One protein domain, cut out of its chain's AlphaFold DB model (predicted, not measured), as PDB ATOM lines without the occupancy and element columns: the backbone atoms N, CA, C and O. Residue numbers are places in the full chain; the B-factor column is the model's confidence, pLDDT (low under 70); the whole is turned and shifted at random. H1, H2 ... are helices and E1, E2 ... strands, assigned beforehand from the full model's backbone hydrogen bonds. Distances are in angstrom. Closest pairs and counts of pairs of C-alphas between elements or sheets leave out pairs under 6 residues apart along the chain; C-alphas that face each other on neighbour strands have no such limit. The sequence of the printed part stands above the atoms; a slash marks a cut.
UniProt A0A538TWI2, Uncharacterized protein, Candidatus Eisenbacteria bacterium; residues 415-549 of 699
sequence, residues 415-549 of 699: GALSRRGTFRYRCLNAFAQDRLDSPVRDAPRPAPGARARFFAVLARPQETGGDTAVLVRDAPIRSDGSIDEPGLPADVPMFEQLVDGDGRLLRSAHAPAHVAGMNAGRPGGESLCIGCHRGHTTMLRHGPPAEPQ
ATOM      1  N   GLY A 415     125.639 148.528  71.994       86.69
ATOM      2  CA  GLY A 415     125.683 147.926  70.659       86.69
ATOM      3  C   GLY A 415     125.312 146.440  70.667       86.69
ATOM      4  O   GLY A 415     124.763 145.931  69.691       86.69
ATOM      5  N   ALA A 416     125.565 145.736  71.773       87.38
ATOM      6  CA  ALA A 416     125.167 144.352  71.987       87.38
ATOM      7  C   ALA A 416     123.653 144.183  72.104       87.38
ATOM      8  O   ALA A 416     123.169 143.099  71.792       87.38
ATOM      9  N   LEU A 417     122.914 145.226  72.500       89.88
ATOM     10  CA  LEU A 417     121.449 145.210  72.511       89.88
ATOM     11  C   LEU A 417     120.891 145.186  71.086       89.88
ATOM     12  O   LEU A 417     119.987 144.412  70.803       89.88
ATOM     13  N   SER A 418     121.465 145.973  70.171       84.25
ATOM     14  CA  SER A 418     121.022 146.044  68.770       84.25
ATOM     15  C   SER A 418     121.276 144.764  67.972       84.25
ATOM     16  O   SER A 418     120.686 144.581  66.914       84.25
ATOM     17  N   ARG A 419     122.163 143.885  68.455       85.19
ATOM     18  CA  ARG A 419     122.429 142.570  67.848       85.19
ATOM     19  C   ARG A 419     121.469 141.482  68.328       85.19
ATOM     20  O   ARG A 419     121.467 140.395  67.760       85.19
ATOM     21  N   ARG A 420     120.670 141.762  69.362       88.31
ATOM     22  CA  ARG A 420     119.649 140.833  69.848       88.31
ATOM     23  C   ARG A 420     118.485 140.795  68.870       88.31
ATOM     24  O   ARG A 420     118.170 141.790  68.219       88.31
ATOM     25  N   GLY A 421     117.785 139.664  68.835       91.31
ATOM     26  CA  GLY A 421     116.423 139.659  68.308       91.31
ATOM     27  C   GLY A 421     115.522 140.577  69.138       91.31
ATOM     28  O   GLY A 421     115.900 141.025  70.219       91.31
ATOM     29  N   THR A 422     114.313 140.844  68.661       94.31
ATOM     30  CA  THR A 422     113.359 141.704  69.372       94.31
ATOM     31  C   THR A 422     112.109 140.951  69.791       94.31
ATOM     32  O   THR A 422     111.760 139.946  69.173       94.31
ATOM     33  N   PHE A 423     111.404 141.463  70.793       94.12
ATOM     34  CA  PHE A 423     110.084 140.988  71.204       94.12
ATOM     35  C   PHE A 423     109.086 142.150  71.264       94.12
ATOM     36  O   PHE A 423     109.465 143.324  71.178       94.12
ATOM     37  N   ARG A 424     107.799 141.820  71.387       94.94
ATOM     38  CA  ARG A 424     106.720 142.791  71.599       94.94
ATOM     39  C   ARG A 424     106.253 142.739  73.047       94.94
ATOM     40  O   ARG A 424     105.902 141.670  73.537       94.94
ATOM     41  N   TYR A 425     106.216 143.881  73.723       94.00
ATOM     42  CA  TYR A 425     105.593 144.009  75.037       94.00
ATOM     43  C   TYR A 425     104.187 144.581  74.891       94.00
ATOM     44  O   TYR A 425     104.001 145.619  74.255       94.00
ATOM     45  N   ARG A 426     103.200 143.927  75.505       91.94
ATOM     46  CA  ARG A 426     101.809 144.379  75.536       91.94
ATOM     47  C   ARG A 426     101.279 144.385  76.959       91.94
ATOM     48  O   ARG A 426     101.201 143.348  77.605       91.94
ATOM     49  N   CYS A 427     100.837 145.550  77.411       91.75
ATOM     50  CA  CYS A 427      99.980 145.703  78.576       91.75
ATOM     51  C   CYS A 427      98.588 146.090  78.097       91.75
ATOM     52  O   CYS A 427      98.444 147.111  77.428       91.75
ATOM     53  N   LEU A 428      97.569 145.294  78.421       91.38
ATOM     54  CA  LEU A 428      96.204 145.600  77.998       91.38
ATOM     55  C   LEU A 428      95.665 146.858  78.681       91.38
ATOM     56  O   LEU A 428      95.011 147.654  78.018       91.38
ATOM     57  N   ASN A 429      95.957 147.048  79.971       91.69
ATOM     58  CA  ASN A 429      95.663 148.283  80.687       91.69
ATOM     59  C   ASN A 429      96.522 148.410  81.958       91.69
ATOM     60  O   ASN A 429      96.259 147.767  82.971       91.69
ATOM     61  N   ALA A 430      97.513 149.302  81.954       92.31
ATOM     62  CA  ALA A 430      98.441 149.499  83.069       92.31
ATOM     63  C   ALA A 430      97.759 149.843  84.409       92.31
ATOM     64  O   ALA A 430      98.339 149.584  85.467       92.31
ATOM     65  N   PHE A 431      96.539 150.382  84.361       91.44
ATOM     66  CA  PHE A 431      95.758 150.846  85.507       91.44
ATOM     67  C   PHE A 431      94.662 149.861  85.941       91.44
ATOM     68  O   PHE A 431      93.986 150.103  86.942       91.44
ATOM     69  N   ALA A 432      94.466 148.762  85.204       88.94
ATOM     70  CA  ALA A 432      93.423 147.794  85.513       88.94
ATOM     71  C   ALA A 432      93.660 147.145  86.875       88.94
ATOM     72  O   ALA A 432      94.734 146.612  87.139       88.94
ATOM     73  N   GLN A 433      92.632 147.150  87.719       85.81
ATOM     74  CA  GLN A 433      92.643 146.501  89.024       85.81
ATOM     75  C   GLN A 433      92.280 145.015  88.907       85.81
ATOM     76  O   GLN A 433      91.587 144.605  87.974       85.81
ATOM     77  N   ASP A 434      92.731 144.202  89.862       81.44
ATOM     78  CA  ASP A 434      92.209 142.840  90.015       81.44
ATOM     79  C   ASP A 434      90.847 142.862  90.743       81.44
ATOM     80  O   ASP A 434      90.365 143.910  91.185       81.44
ATOM     81  N   ARG A 435      90.213 141.704  90.913       83.88
ATOM     82  CA  ARG A 435      88.940 141.568  91.635       83.88
ATOM     83  C   ARG A 435      89.017 142.149  93.058       83.88
ATOM     84  O   ARG A 435      90.087 142.175  93.669       83.88
ATOM     85  N   LEU A 436      87.872 142.576  93.593       88.19
ATOM     86  CA  LEU A 436      87.734 142.943  95.006       88.19
ATOM     87  C   LEU A 436      88.172 141.798  95.925       88.19
ATOM     88  O   LEU A 436      88.006 140.624  95.589       88.19
ATOM     89  N   ASP A 437      88.726 142.155  97.084       86.75
ATOM     90  CA  ASP A 437      89.346 141.240  98.051       86.75
ATOM     91  C   ASP A 437      90.517 140.404  97.490       86.75
ATOM     92  O   ASP A 437      90.962 139.455  98.145       86.75
ATOM     93  N   SER A 438      91.018 140.709  96.285       82.75
ATOM     94  CA  SER A 438      92.185 140.017  95.739       82.75
ATOM     95  C   SER A 438      93.430 140.320  96.582       82.75
ATOM     96  O   SER A 438      93.648 141.466  96.975       82.75
ATOM     97  N   PRO A 439      94.308 139.327  96.822       75.50
ATOM     98  CA  PRO A 439      95.612 139.572  97.435       75.50
ATOM     99  C   PRO A 439      96.566 140.376  96.529       75.50
ATOM    100  O   PRO A 439      97.643 140.770  96.984       75.50
ATOM    101  N   VAL A 440      96.216 140.594  95.253       78.94
ATOM    102  CA  VAL A 440      96.985 141.421  94.313       78.94
ATOM    103  C   VAL A 440      96.850 142.897  94.700       78.94
ATOM    104  O   VAL A 440      95.753 143.457  94.702       78.94
ATOM    105  N   ARG A 441      97.990 143.530  95.011       79.25
ATOM    106  CA  ARG A 441      98.078 144.968  95.328       79.25
ATOM    107  C   ARG A 441      97.578 145.825  94.168       79.25
ATOM    108  O   ARG A 441      97.723 145.411  93.032       79.25
ATOM    109  N   ASP A 442      97.083 147.022  94.471       83.94
ATOM    110  CA  ASP A 442      96.530 147.945  93.473       83.94
ATOM    111  C   ASP A 442      97.518 148.368  92.384       83.94
ATOM    112  O   ASP A 442      98.714 148.572  92.646       83.94
ATOM    113  N   ALA A 443      96.955 148.624  91.202       88.44
ATOM    114  CA  ALA A 443      97.632 149.283  90.097       88.44
ATOM    115  C   ALA A 443      97.972 150.737  90.464       88.44
ATOM    116  O   ALA A 443      97.330 151.337  91.340       88.44
ATOM    117  N   PRO A 444      98.961 151.349  89.793       90.81
ATOM    118  CA  PRO A 444      99.174 152.784  89.898       90.81
ATOM    119  C   PRO A 444      97.956 153.586  89.442       90.81
ATOM    120  O   PRO A 444      97.158 153.140  88.618       90.81
ATOM    121  N   ARG A 445      97.837 154.810  89.961       90.69
ATOM    122  CA  ARG A 445      96.790 155.739  89.528       90.69
ATOM    123  C   ARG A 445      97.102 156.298  88.128       90.69
ATOM    124  O   ARG A 445      98.264 156.628  87.877       90.69
ATOM    125  N   PRO A 446      96.092 156.463  87.254       92.31
ATOM    126  CA  PRO A 446      96.235 157.202  86.003       92.31
ATOM    127  C   PRO A 446      96.766 158.622  86.223       92.31
ATOM    128  O   PRO A 446      96.405 159.282  87.200       92.31
ATOM    129  N   ALA A 447      97.595 159.105  85.298       92.31
ATOM    130  CA  ALA A 447      98.161 160.451  85.335       92.31
ATOM    131  C   ALA A 447      98.250 161.056  83.921       92.31
ATOM    132  O   ALA A 447      98.411 160.305  82.956       92.31
ATOM    133  N   PRO A 448      98.154 162.395  83.780       90.94
ATOM    134  CA  PRO A 448      98.334 163.059  82.493       90.94
ATOM    135  C   PRO A 448      99.693 162.723  81.872       90.94
ATOM    136  O   PRO A 448     100.717 162.736  82.561       90.94
ATOM    137  N   GLY A 449      99.697 162.425  80.571       92.88
ATOM    138  CA  GLY A 449     100.919 162.136  79.821       92.88
ATOM    139  C   GLY A 449     101.702 160.925  80.332       92.88
ATOM    140  O   GLY A 449     102.918 160.904  80.172       92.88
ATOM    141  N   ALA A 450     101.045 159.955  80.978       95.19
ATOM    142  CA  ALA A 450     101.718 158.813  81.582       95.19
ATOM    143  C   ALA A 450     102.530 157.984  80.570       95.19
ATOM    144  O   ALA A 450     102.127 157.785  79.421       95.19
ATOM    145  N   ARG A 451     103.690 157.485  81.006       96.56
ATOM    146  CA  ARG A 451     104.670 156.788  80.162       96.56
ATOM    147  C   ARG A 451     105.233 155.550  80.847       96.56
ATOM    148  O   ARG A 451     105.352 155.510  82.069       96.56
ATOM    149  N   ALA A 452     105.625 154.563  80.050       96.31
ATOM    150  CA  ALA A 452     106.370 153.385  80.466       96.31
ATOM    151  C   ALA A 452     107.823 153.487  79.985       96.31
ATOM    152  O   ALA A 452     108.106 153.487  78.785       96.31
ATOM    153  N   ARG A 453     108.758 153.560  80.931       96.81
ATOM    154  CA  ARG A 453     110.199 153.545  80.679       96.81
ATOM    155  C   ARG A 453     110.729 152.128  80.833       96.81
ATOM    156  O   ARG A 453     110.642 151.559  81.919       96.81
ATOM    157  N   PHE A 454     111.296 151.586  79.764       96.56
ATOM    158  CA  PHE A 454     111.901 150.260  79.732       96.56
ATOM    159  C   PHE A 454     113.412 150.385  79.851       96.56
ATOM    160  O   PHE A 454     114.057 151.057  79.039       96.56
ATOM    161  N   PHE A 455     113.978 149.699  80.833       96.50
ATOM    162  CA  PHE A 455     115.411 149.665  81.071       96.50
ATOM    163  C   PHE A 455     115.952 148.275  80.773       96.50
ATOM    164  O   PHE A 455     115.386 147.289  81.228       96.50
ATOM    165  N   ALA A 456     117.056 148.201  80.037       95.44
ATOM    166  CA  ALA A 456     117.849 146.989  79.881       95.44
ATOM    167  C   ALA A 456     119.034 147.014  80.845       95.44
ATOM    168  O   ALA A 456     119.697 148.044  80.983       95.44
ATOM    169  N   VAL A 457     119.330 145.883  81.480       92.81
ATOM    170  CA  VAL A 457     120.509 145.739  82.338       92.81
ATOM    171  C   VAL A 457     121.647 145.127  81.540       92.81
ATOM    172  O   VAL A 457     121.616 143.955  81.159       92.81
ATOM    173  N   LEU A 458     122.683 145.931  81.320       91.00
ATOM    174  CA  LEU A 458     123.944 145.477  80.757       91.00
ATOM    175  C   LEU A 458     124.739 144.784  81.857       91.00
ATOM    176  O   LEU A 458     125.296 145.450  82.733       91.00
ATOM    177  N   ALA A 459     124.788 143.454  81.818       83.62
ATOM    178  CA  ALA A 459     125.655 142.708  82.712       83.62
ATOM    179  C   ALA A 459     127.091 142.946  82.241       83.62
ATOM    180  O   ALA A 459     127.448 142.540  81.135       83.62
ATOM    181  N   ARG A 460     127.909 143.627  83.050       79.62
ATOM    182  CA  ARG A 460     129.339 143.840  82.775       79.62
ATOM    183  C   ARG A 460     130.166 142.808  83.540       79.62
ATOM    184  O   ARG A 460     130.730 143.126  84.580       79.62
ATOM    185  N   PRO A 461     130.287 141.561  83.050       74.62
ATOM    186  CA  PRO A 461     130.955 140.481  83.781       74.62
ATOM    187  C   PRO A 461     132.449 140.737  84.061       74.62
ATOM    188  O   PRO A 461     133.043 140.034  84.879       74.62
ATOM    189  N   GLN A 462     133.050 141.724  83.389       72.62
ATOM    190  CA  GLN A 462     134.426 142.186  83.601       72.62
ATOM    191  C   GLN A 462     134.601 142.993  84.898       72.62
ATOM    192  O   GLN A 462     135.696 143.021  85.453       72.62
ATOM    193  N   GLU A 463     133.541 143.651  85.375       70.69
ATOM    194  CA  GLU A 463     133.584 144.655  86.439       70.69
ATOM    195  C   GLU A 463     132.668 144.221  87.592       70.69
ATOM    196  O   GLU A 463     131.455 144.098  87.433       70.69
ATOM    197  N   THR A 464     133.235 143.979  88.778       61.22
ATOM    198  CA  THR A 464     132.453 143.671  89.990       61.22
ATOM    199  C   THR A 464     131.449 144.791  90.270       61.22
ATOM    200  O   THR A 464     131.839 145.945  90.434       61.22
ATOM    201  N   GLY A 465     130.153 144.465  90.315       58.59
ATOM    202  CA  GLY A 465     129.092 145.461  90.491       58.59
ATOM    203  C   GLY A 465     128.943 146.457  89.329       58.59
ATOM    204  O   GLY A 465     128.218 147.442  89.488       58.59
ATOM    205  N   GLY A 466     129.569 146.209  88.173       63.22
ATOM    206  CA  GLY A 466     129.635 147.117  87.021       63.22
ATOM    207  C   GLY A 466     128.383 147.183  86.145       63.22
ATOM    208  O   GLY A 466     128.440 147.731  85.048       63.22
ATOM    209  N   ASP A 467     127.253 146.623  86.576       84.06
ATOM    210  CA  ASP A 467     126.030 146.699  85.776       84.06
ATOM    211  C   ASP A 467     125.641 148.137  85.466       84.06
ATOM    212  O   ASP A 467     125.801 149.054  86.280       84.06
ATOM    213  N   THR A 468     125.061 148.315  84.288       88.69
ATOM    214  CA  THR A 468     124.448 149.580  83.893       88.69
ATOM    215  C   THR A 468     123.027 149.320  83.418       88.69
ATOM    216  O   THR A 468     122.825 148.560  82.472       88.69
ATOM    217  N   ALA A 469     122.051 149.972  84.047       92.75
ATOM    218  CA  ALA A 469     120.708 150.086  83.503       92.75
ATOM    219  C   ALA A 469     120.710 151.168  82.418       92.75
ATOM    220  O   ALA A 469     121.156 152.292  82.655       92.75
ATOM    221  N   VAL A 470     120.218 150.828  81.232       94.44
ATOM    222  CA  VAL A 470     120.117 151.734  80.086       94.44
ATOM    223  C   VAL A 470     118.655 151.865  79.705       94.44
ATOM    224  O   VAL A 470     117.986 150.857  79.490       94.44
ATOM    225  N   LEU A 471     118.159 153.098  79.605       95.69
ATOM    226  CA  LEU A 471     116.829 153.369  79.062       95.69
ATOM    227  C   LEU A 471     116.822 152.998  77.574       95.69
ATOM    228  O   LEU A 471     117.499 153.642  76.776       95.69
ATOM    229  N   VAL A 472     116.071 151.961  77.207       95.81
ATOM    230  CA  VAL A 472     115.970 151.487  75.814       95.81
ATOM    231  C   VAL A 472     114.708 151.976  75.117       95.81
ATOM    232  O   VAL A 472     114.663 152.058  73.889       95.81
ATOM    233  N   ARG A 473     113.669 152.301  75.888       96.25
ATOM    234  CA  ARG A 473     112.410 152.817  75.360       96.25
ATOM    235  C   ARG A 473     111.723 153.690  76.395       96.25
ATOM    236  O   ARG A 473     111.650 153.322  77.562       96.25
ATOM    237  N   ASP A 474     111.182 154.809  75.939       97.12
ATOM    238  CA  ASP A 474     110.232 155.618  76.692       97.12
ATOM    239  C   ASP A 474     108.927 155.686  75.885       97.12
ATOM    240  O   ASP A 474     108.855 156.372  74.864       97.12
ATOM    241  N   ALA A 475     107.926 154.918  76.305       96.75
ATOM    242  CA  ALA A 475     106.700 154.650  75.563       96.75
ATOM    243  C   ALA A 475     105.484 155.351  76.179       96.75
ATOM    244  O   ALA A 475     105.364 155.372  77.403       96.75
ATOM    245  N   PRO A 476     104.544 155.883  75.382       95.94
ATOM    246  CA  PRO A 476     103.300 156.412  75.926       95.94
ATOM    247  C   PRO A 476     102.421 155.283  76.487       95.94
ATOM    248  O   PRO A 476     102.277 154.229  75.865       95.94
ATOM    249  N   ILE A 477     101.784 155.523  77.634       94.75
ATOM    250  CA  ILE A 477     100.596 154.765  78.035       94.75
ATOM    251  C   ILE A 477      99.419 155.430  77.324       94.75
ATOM    252  O   ILE A 477      99.189 156.627  77.492       94.75
ATOM    253  N   ARG A 478      98.709 154.680  76.480       91.75
ATOM    254  CA  ARG A 478      97.597 155.217  75.685       91.75
ATOM    255  C   ARG A 478      96.433 155.637  76.584       91.75
ATOM    256  O   ARG A 478      96.338 155.224  77.738       91.75
ATOM    257  N   SER A 479      95.510 156.423  76.034       85.44
ATOM    258  CA  SER A 479      94.303 156.861  76.748       85.44
ATOM    259  C   SER A 479      93.409 155.697  77.190       85.44
ATOM    260  O   SER A 479      92.701 155.813  78.179       85.44
ATOM    261  N   ASP A 480      93.478 154.538  76.535       88.19
ATOM    262  CA  ASP A 480      92.801 153.311  76.979       88.19
ATOM    263  C   ASP A 480      93.563 152.536  78.077       88.19
ATOM    264  O   ASP A 480      93.130 151.463  78.495       88.19
ATOM    265  N   GLY A 481      94.687 153.079  78.556       90.69
ATOM    266  CA  GLY A 481      95.582 152.471  79.537       90.69
ATOM    267  C   GLY A 481      96.580 151.475  78.944       90.69
ATOM    268  O   GLY A 481      97.432 150.969  79.677       90.69
ATOM    269  N   SER A 482      96.502 151.168  77.647       93.38
ATOM    270  CA  SER A 482      97.342 150.141  77.034       93.38
ATOM    271  C   SER A 482      98.778 150.607  76.796       93.38
ATOM    272  O   SER A 482      99.063 151.782  76.546       93.38
ATOM    273  N   ILE A 483      99.694 149.642  76.815       94.88
ATOM    274  CA  ILE A 483     101.070 149.784  76.335       94.88
ATOM    275  C   ILE A 483     101.249 148.729  75.254       94.88
ATOM    276  O   ILE A 483     100.912 147.568  75.464       94.88
ATOM    277  N   ASP A 484     101.761 149.115  74.094       94.75
ATOM    278  CA  ASP A 484     102.026 148.167  73.014       94.75
ATOM    279  C   ASP A 484     103.285 148.610  72.287       94.75
ATOM    280  O   ASP A 484     103.239 149.534  71.473       94.75
ATOM    281  N   GLU A 485     104.394 147.984  72.666       95.94
ATOM    282  CA  GLU A 485     105.743 148.360  72.271       95.94
ATOM    283  C   GLU A 485     106.433 147.189  71.567       95.94
ATOM    284  O   GLU A 485     106.904 146.247  72.220       95.94
ATOM    285  N   PRO A 486     106.508 147.215  70.227       95.62
ATOM    286  CA  PRO A 486     107.321 146.279  69.471       95.62
ATOM    287  C   PRO A 486     108.799 146.690  69.487       95.62
ATOM    288  O   PRO A 486     109.154 147.854  69.696       95.62
ATOM    289  N   GLY A 487     109.676 145.738  69.171       94.38
ATOM    290  CA  GLY A 487     111.084 146.037  68.915       94.38
ATOM    291  C   GLY A 487     111.933 146.209  70.177       94.38
ATOM    292  O   GLY A 487     113.043 146.732  70.084       94.38
ATOM    293  N   LEU A 488     111.440 145.800  71.350       95.81
ATOM    294  CA  LEU A 488     112.262 145.758  72.561       95.81
ATOM    295  C   LEU A 488     113.315 144.646  72.432       95.81
ATOM    296  O   LEU A 488     113.014 143.610  71.834       95.81
ATOM    297  N   PRO A 489     114.536 144.826  72.968       95.19
ATOM    298  CA  PRO A 489     115.593 143.829  72.846       95.19
ATOM    299  C   PRO A 489     115.196 142.545  73.582       95.19
ATOM    300  O   PRO A 489     114.934 142.551  74.781       95.19
ATOM    301  N   ALA A 490     115.139 141.436  72.857       93.75
ATOM    302  CA  ALA A 490     114.866 140.127  73.423       93.75
ATOM    303  C   ALA A 490     116.122 139.529  74.053       93.75
ATOM    304  O   ALA A 490     117.242 139.898  73.709       93.75
ATOM    305  N   ASP A 491     115.930 138.553  74.940       91.75
ATOM    306  CA  ASP A 491     117.029 137.863  75.614       91.75
ATOM    307  C   ASP A 491     117.959 138.823  76.386       91.75
ATOM    308  O   ASP A 491     119.178 138.653  76.467       91.75
ATOM    309  N   VAL A 492     117.354 139.847  76.988       93.44
ATOM    310  CA  VAL A 492     118.014 140.811  77.866       93.44
ATOM    311  C   VAL A 492     117.190 140.958  79.142       93.44
ATOM    312  O   VAL A 492     115.973 141.112  79.041       93.44
ATOM    313  N   PRO A 493     117.806 140.929  80.340       93.69
ATOM    314  CA  PRO A 493     117.106 141.284  81.565       93.69
ATOM    315  C   PRO A 493     116.682 142.754  81.529       93.69
ATOM    316  O   PRO A 493     117.512 143.649  81.339       93.69
ATOM    317  N   MET A 494     115.392 142.996  81.709       94.56
ATOM    318  CA  MET A 494     114.760 144.303  81.618       94.56
ATOM    319  C   MET A 494     113.823 144.559  82.793       94.56
ATOM    320  O   MET A 494     113.327 143.628  83.418       94.56
ATOM    321  N   PHE A 495     113.548 145.827  83.073       93.75
ATOM    322  CA  PHE A 495     112.528 146.228  84.035       93.75
ATOM    323  C   PHE A 495     111.876 147.542  83.611       93.75
ATOM    324  O   PHE A 495     112.481 148.362  82.914       93.75
ATOM    325  N   GLU A 496     110.638 147.745  84.049       93.00
ATOM    326  CA  GLU A 496     109.837 148.907  83.693       93.00
ATOM    327  C   GLU A 496     109.629 149.864  84.879       93.00
ATOM    328  O   GLU A 496     109.504 149.452  86.038       93.00
ATOM    329  N   GLN A 497     109.550 151.162  84.576       93.56
ATOM    330  CA  GLN A 497     109.023 152.198  85.467       93.56
ATOM    331  C   GLN A 497     107.882 152.940  84.781       93.56
ATOM    332  O   GLN A 497     108.033 153.363  83.636       93.56
ATOM    333  N   LEU A 498     106.771 153.151  85.489       94.81
ATOM    334  CA  LEU A 498     105.696 154.011  84.994       94.81
ATOM    335  C   LEU A 498     105.819 155.407  85.600       94.81
ATOM    336  O   LEU A 498     105.928 155.547  86.818       94.81
ATOM    337  N   VAL A 499     105.788 156.435  84.760       95.25
ATOM    338  CA  VAL A 499     105.937 157.844  85.150       95.25
ATOM    339  C   VAL A 499     104.789 158.697  84.606       95.25
ATOM    340  O   VAL A 499     104.106 158.276  83.678       95.25
ATOM    341  N   ASP A 500     104.558 159.876  85.183       94.06
ATOM    342  CA  ASP A 500     103.683 160.905  84.605       94.06
ATOM    343  C   ASP A 500     104.384 161.683  83.467       94.06
ATOM    344  O   ASP A 500     105.554 161.435  83.157       94.06
ATOM    345  N   GLY A 501     103.675 162.632  82.845       92.50
ATOM    346  CA  GLY A 501     104.218 163.483  81.777       92.50
ATOM    347  C   GLY A 501     105.413 164.355  82.190       92.50
ATOM    348  O   GLY A 501     106.201 164.743  81.331       92.50
ATOM    349  N   ASP A 502     105.599 164.590  83.493       93.06
ATOM    350  CA  ASP A 502     106.744 165.315  84.056       93.06
ATOM    351  C   ASP A 502     107.902 164.371  84.441       93.06
ATOM    352  O   ASP A 502     108.927 164.805  84.972       93.06
ATOM    353  N   GLY A 503     107.752 163.062  84.214       92.19
ATOM    354  CA  GLY A 503     108.744 162.049  84.553       92.19
ATOM    355  C   GLY A 503     108.758 161.626  86.024       92.19
ATOM    356  O   GLY A 503     109.704 160.947  86.435       92.19
ATOM    357  N   ARG A 504     107.746 161.985  86.828       92.94
ATOM    358  CA  ARG A 504     107.630 161.540  88.226       92.94
ATOM    359  C   ARG A 504     107.037 160.145  88.296       92.94
ATOM    360  O   ARG A 504     106.095 159.816  87.584       92.94
ATOM    361  N   LEU A 505     107.565 159.332  89.202       92.94
ATOM    362  CA  LEU A 505     107.161 157.939  89.349       92.94
ATOM    363  C   LEU A 505     105.694 157.807  89.783       92.94
ATOM    364  O   LEU A 505     105.297 158.330  90.830       92.94
ATOM    365  N   LEU A 506     104.910 157.052  89.010       92.50
ATOM    366  CA  LEU A 506     103.547 156.691  89.388       92.50
ATOM    367  C   LEU A 506     103.566 155.746  90.585       92.50
ATOM    368  O   LEU A 506     104.516 154.993  90.809       92.50
ATOM    369  N   ARG A 507     102.502 155.781  91.384       88.94
ATOM    370  CA  ARG A 507     102.389 154.974  92.602       88.94
ATOM    371  C   ARG A 507     100.976 154.436  92.740       88.94
ATOM    372  O   ARG A 507     100.011 155.096  92.348       88.94
ATOM    373  N   SER A 508     100.870 153.258  93.333       83.19
ATOM    374  CA  SER A 508      99.628 152.791  93.939       83.19
ATOM    375  C   SER A 508      99.552 153.251  95.399       83.19
ATOM    376  O   SER A 508     100.444 153.951  95.894       83.19
ATOM    377  N   ALA A 509      98.509 152.835  96.123       73.31
ATOM    378  CA  ALA A 509      98.410 153.072  97.563       73.31
ATOM    379  C   ALA A 509      99.565 152.427  98.361       73.31
ATOM    380  O   ALA A 509      99.850 152.837  99.487       73.31
ATOM    381  N   HIS A 510     100.248 151.426  97.791       74.44
ATOM    382  CA  HIS A 510     101.166 150.560  98.533       74.44
ATOM    383  C   HIS A 510     102.599 150.535  98.004       74.44
ATOM    384  O   HIS A 510     103.502 150.175  98.761       74.44
ATOM    385  N   ALA A 511     102.828 150.867  96.734       80.06
ATOM    386  CA  ALA A 511     104.152 150.760  96.131       80.06
ATOM    387  C   ALA A 511     104.332 151.718  94.941       80.06
ATOM    388  O   ALA A 511     103.351 152.106  94.300       80.06
ATOM    389  N   PRO A 512     105.578 152.112  94.633       88.00
ATOM    390  CA  PRO A 512     105.891 152.717  93.345       88.00
ATOM    391  C   PRO A 512     105.620 151.754  92.177       88.00
ATOM    392  O   PRO A 512     105.779 150.542  92.309       88.00
ATOM    393  N   ALA A 513     105.272 152.299  91.012       90.50
ATOM    394  CA  ALA A 513     105.149 151.564  89.755       90.50
ATOM    395  C   ALA A 513     106.533 151.306  89.145       90.50
ATOM    396  O   ALA A 513     106.920 151.893  88.134       90.50
ATOM    397  N   HIS A 514     107.305 150.462  89.822       91.00
ATOM    398  CA  HIS A 514     108.654 150.070  89.448       91.00
ATOM    399  C   HIS A 514     108.805 148.560  89.641       91.00
ATOM    400  O   HIS A 514     108.461 148.018  90.693       91.00
ATOM    401  N   VAL A 515     109.323 147.869  88.629       89.56
ATOM    402  CA  VAL A 515     109.519 146.419  88.701       89.56
ATOM    403  C   VAL A 515     110.749 146.090  89.555       89.56
ATOM    404  O   VAL A 515     111.890 146.315  89.166       89.56
ATOM    405  N   ALA A 516     110.506 145.508  90.733       86.88
ATOM    406  CA  ALA A 516     111.529 145.166  91.730       86.88
ATOM    407  C   ALA A 516     112.368 143.905  91.403       86.88
ATOM    408  O   ALA A 516     113.037 143.358  92.277       86.88
ATOM    409  N   GLY A 517     112.308 143.429  90.160       88.19
ATOM    410  CA  GLY A 517     113.090 142.312  89.628       88.19
ATOM    411  C   GLY A 517     113.359 142.531  88.145       88.19
ATOM    412  O   GLY A 517     113.381 143.674  87.700       88.19
ATOM    413  N   MET A 518     113.541 141.453  87.384       90.25
ATOM    414  CA  MET A 518     113.847 141.532  85.951       90.25
ATOM    415  C   MET A 518     112.907 140.642  85.145       90.25
ATOM    416  O   MET A 518     112.577 139.544  85.570       90.25
ATOM    417  N   ASN A 519     112.521 141.057  83.952       90.00
ATOM    418  CA  ASN A 519     111.810 140.255  82.963       90.00
ATOM    419  C   ASN A 519     112.644 140.162  81.683       90.00
ATOM    420  O   ASN A 519     113.595 140.914  81.502       90.00
ATOM    421  N   ALA A 520     112.309 139.232  80.795       91.44
ATOM    422  CA  ALA A 520     112.932 139.130  79.482       91.44
ATOM    423  C   ALA A 520     111.922 138.569  78.480       91.44
ATOM    424  O   ALA A 520     111.159 137.659  78.805       91.44
ATOM    425  N   GLY A 521     111.932 139.100  77.259       90.62
ATOM    426  CA  GLY A 521     111.171 138.547  76.145       90.62
ATOM    427  C   GLY A 521     112.006 137.590  75.297       90.62
ATOM    428  O   GLY A 521     113.235 137.693  75.244       90.62
ATOM    429  N   ARG A 522     111.342 136.664  74.599       90.31
ATOM    430  CA  ARG A 522     111.990 135.788  73.610       90.31
ATOM    431  C   ARG A 522     112.069 136.451  72.236       90.31
ATOM    432  O   ARG A 522     111.140 137.175  71.884       90.31
ATOM    433  N   PRO A 523     113.124 136.197  71.438       90.38
ATOM    434  CA  PRO A 523     113.191 136.705  70.072       90.38
ATOM    435  C   PRO A 523     111.970 136.266  69.255       90.38
ATOM    436  O   PRO A 523     111.652 135.080  69.212       90.38
ATOM    437  N   GLY A 524     111.273 137.225  68.644       89.31
ATOM    438  CA  GLY A 524     110.022 137.005  67.910       89.31
ATOM    439  C   GLY A 524     108.787 136.757  68.787       89.31
ATOM    440  O   GLY A 524     107.699 136.577  68.252       89.31
ATOM    441  N   GLY A 525     108.939 136.742  70.113       89.06
ATOM    442  CA  GLY A 525     107.862 136.482  71.062       89.06
ATOM    443  C   GLY A 525     107.061 137.723  71.457       89.06
ATOM    444  O   GLY A 525     107.428 138.865  71.165       89.06
ATOM    445  N   GLU A 526     105.976 137.476  72.190       90.31
ATOM    446  CA  GLU A 526     105.154 138.496  72.838       90.31
ATOM    447  C   GLU A 526     105.160 138.278  74.358       90.31
ATOM    448  O   GLU A 526     105.012 137.154  74.839       90.31
ATOM    449  N   SER A 527     105.329 139.362  75.111       88.75
ATOM    450  CA  SER A 527     105.078 139.406  76.549       88.75
ATOM    451  C   SER A 527     103.775 140.157  76.777       88.75
ATOM    452  O   SER A 527     103.690 141.344  76.469       88.75
ATOM    453  N   LEU A 528     102.768 139.468  77.310       86.62
ATOM    454  CA  LEU A 528     101.458 140.037  77.602       86.62
ATOM    455  C   LEU A 528     101.301 140.260  79.111       86.62
ATOM    456  O   LEU A 528     101.678 139.412  79.914       86.62
ATOM    457  N   CYS A 529     100.685 141.369  79.509       85.56
ATOM    458  CA  CYS A 529     100.217 141.614  80.869       85.56
ATOM    459  C   CYS A 529      98.866 142.354  80.856       85.56
ATOM    460  O   CYS A 529      98.512 143.021  79.883       85.56
ATOM    461  N   ILE A 530      98.071 142.210  81.923       82.06
ATOM    462  CA  ILE A 530      96.744 142.852  82.018       82.06
ATOM    463  C   ILE A 530      96.816 144.180  82.770       82.06
ATOM    464  O   ILE A 530      96.095 145.089  82.390       82.06
ATOM    465  N   GLY A 531      97.697 144.304  83.767       81.62
ATOM    466  CA  GLY A 531      97.904 145.526  84.546       81.62
ATOM    467  C   GLY A 531      99.218 145.505  85.325       81.62
ATOM    468  O   GLY A 531      99.882 144.466  85.423       81.62
ATOM    469  N   CYS A 532      99.621 146.665  85.847       82.31
ATOM    470  CA  CYS A 532     100.900 146.839  86.530       82.31
ATOM    471  C   CYS A 532     100.772 146.574  88.040       82.31
ATOM    472  O   CYS A 532     100.449 147.479  88.806       82.31
ATOM    473  N   HIS A 533     101.090 145.346  88.472       77.12
ATOM    474  CA  HIS A 533     100.924 144.886  89.859       77.12
ATOM    475  C   HIS A 533     102.126 144.103  90.399       77.12
ATOM    476  O   HIS A 533     102.921 143.537  89.642       77.12
ATOM    477  N   ARG A 534     102.210 143.975  91.734       62.78
ATOM    478  CA  ARG A 534     103.109 143.002  92.381       62.78
ATOM    479  C   ARG A 534     102.584 141.584  92.116       62.78
ATOM    480  O   ARG A 534     101.431 141.293  92.419       62.78
ATOM    481  N   GLY A 535     103.434 140.713  91.567       53.88
ATOM    482  CA  GLY A 535     103.040 139.377  91.100       53.88
ATOM    483  C   GLY A 535     102.735 139.302  89.600       53.88
ATOM    484  O   GLY A 535     101.945 138.456  89.215       53.88
ATOM    485  N   HIS A 536     103.311 140.200  88.787       59.88
ATOM    486  CA  HIS A 536     103.290 140.250  87.312       59.88
ATOM    487  C   HIS A 536     102.770 138.965  86.629       59.88
ATOM    488  O   HIS A 536     103.273 137.883  86.920       59.88
ATOM    489  N   THR A 537     101.808 139.090  85.697       65.25
ATOM    490  CA  THR A 537     101.139 138.016  84.903       65.25
ATOM    491  C   THR A 537     100.183 137.059  85.638       65.25
ATOM    492  O   THR A 537      99.561 136.216  84.993       65.25
ATOM    493  N   THR A 538      99.944 137.212  86.946       68.81
ATOM    494  CA  THR A 538      98.954 136.389  87.682       68.81
ATOM    495  C   THR A 538      97.529 136.502  87.137       68.81
ATOM    496  O   THR A 538      96.835 135.491  87.033       68.81
ATOM    497  N   MET A 539      97.104 137.701  86.727       64.75
ATOM    498  CA  MET A 539      95.752 137.946  86.204       64.75
ATOM    499  C   MET A 539      95.462 137.185  84.898       64.75
ATOM    500  O   MET A 539      94.315 136.829  84.639       64.75
ATOM    501  N   LEU A 540      96.489 136.878  84.091       60.66
ATOM    502  CA  LEU A 540      96.320 136.178  82.810       60.66
ATOM    503  C   LEU A 540      95.849 134.731  82.970       60.66
ATOM    504  O   LEU A 540      95.297 134.169  82.026       60.66
ATOM    505  N   ARG A 541      95.991 134.130  84.160       63.97
ATOM    506  CA  ARG A 541      95.467 132.781  84.435       63.97
ATOM    507  C   ARG A 541      93.942 132.695  84.318       63.97
ATOM    508  O   ARG A 541      93.416 131.602  84.141       63.97
ATOM    509  N   HIS A 542      93.239 133.824  84.406       64.31
ATOM    510  CA  HIS A 542      91.790 133.900  84.208       64.31
ATOM    511  C   HIS A 542      91.392 134.360  82.797       64.31
ATOM    512  O   HIS A 542      90.207 134.577  82.550       64.31
ATOM    513  N   GLY A 543      92.362 134.484  81.886       65.69
ATOM    514  CA  GLY A 543      92.184 135.085  80.569       65.69
ATOM    515  C   GLY A 543      92.171 136.620  80.616       65.69
ATOM    516  O   GLY A 543      91.901 137.214  81.666       65.69
ATOM    517  N   PRO A 544      92.489 137.290  79.497       70.56
ATOM    518  CA  PRO A 544      92.343 138.733  79.399       70.56
ATOM    519  C   PRO A 544      90.860 139.130  79.474       70.56
ATOM    520  O   PRO A 544      90.006 138.411  78.949       70.56
ATOM    521  N   PRO A 545      90.524 140.271  80.099       72.56
ATOM    522  CA  PRO A 545      89.168 140.800  80.022       72.56
ATOM    523  C   PRO A 545      88.805 141.111  78.563       72.56
ATOM    524  O   PRO A 545      89.654 141.553  77.792       72.56
ATOM    525  N   ALA A 546      87.535 140.913  78.199       79.44
ATOM    526  CA  ALA A 546      87.045 141.186  76.844       79.44
ATOM    527  C   ALA A 546      87.173 142.669  76.455       79.44
ATOM    528  O   ALA A 546      87.406 142.991  75.295       79.44
ATOM    529  N   GLU A 547      87.046 143.566  77.436       85.94
ATOM    530  CA  GLU A 547      87.175 145.009  77.250       85.94
ATOM    531  C   GLU A 547      88.133 145.603  78.304       85.94
ATOM    532  O   GLU A 547      87.679 146.160  79.307       85.94
ATOM    533  N   PRO A 548      89.461 145.464  78.125       85.50
ATOM    534  CA  PRO A 548      90.464 145.843  79.127       85.50
ATOM    535  C   PRO A 548      90.470 147.332  79.477       85.50
ATOM    536  O   PRO A 548      90.887 147.705  80.573       85.50
ATOM    537  N   GLN A 549      89.984 148.183  78.575       89.38
ATOM    538  CA  GLN A 549      89.854 149.617  78.796       89.38
ATOM    539  C   GLN A 549      88.819 149.955  79.875       89.38
ATOM    540  O   GLN A 549      88.876 151.047  80.427       89.38
TER     541      GLN A 549
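What this domain is: This is residues 415 to 549 of the 699 residues of an uncharacterized protein of Candidatus Eisenbacteria bacterium (UniProt A0A538TWI2). Little of this domain is regular structure: a small sandwich of two three-stranded sheets, E4-E1-E6 mixed and E3-E2-E5 antiparallel, their strands crossed at 37 degrees, among long loops. The printed part has 135 residues, 49 in named elements, mostly strand, in the order H1, E1 to E6, H2. It is compact, with a radius of gyration of the C-alphas of 15.1 A, and elongated, 48 by 30 by 27 A.

Where its parts are: H1, residues 415 to 418, begins at C-alpha 415 (125.683, 147.926, 70.659). Then come E1, 422 to 427; E2, 451 to 458, 22.4 A; E3, 468 to 476, 23.6 A; E4, 483 to 489; E5, 494 to 499; E6, 526 to 529. H2, 538 to 542, ends at C-alpha 542 (91.790, 133.900, 84.208).

How they stand to each other: Within hydrogen-bond range are N 427 and O 483 of antiparallel E1 and E4, 2.8 A, N 426 and O 527 of parallel E1 and E6, 2.8 A, N 452 and O 475 of the hairpin E2 and E3, 2.8 A, and N 453 and O 497 of antiparallel E2 and E5, 2.8 A. H1 only grazes the sheet E4 E1 E6. In H2, 0 of 1 O i to N i+4 pairs but 2 of 2 O i to N i+3 pairs are within range.

The domain as a whole: The C-alphas farthest apart, of Leu 436 and Gln 462, are 48.1 A apart. The printed part has no cut; the links E1 to E2 and E5 to E6 are long. pLDDT is under 70 at residues 464 to 466 and 534 to 543.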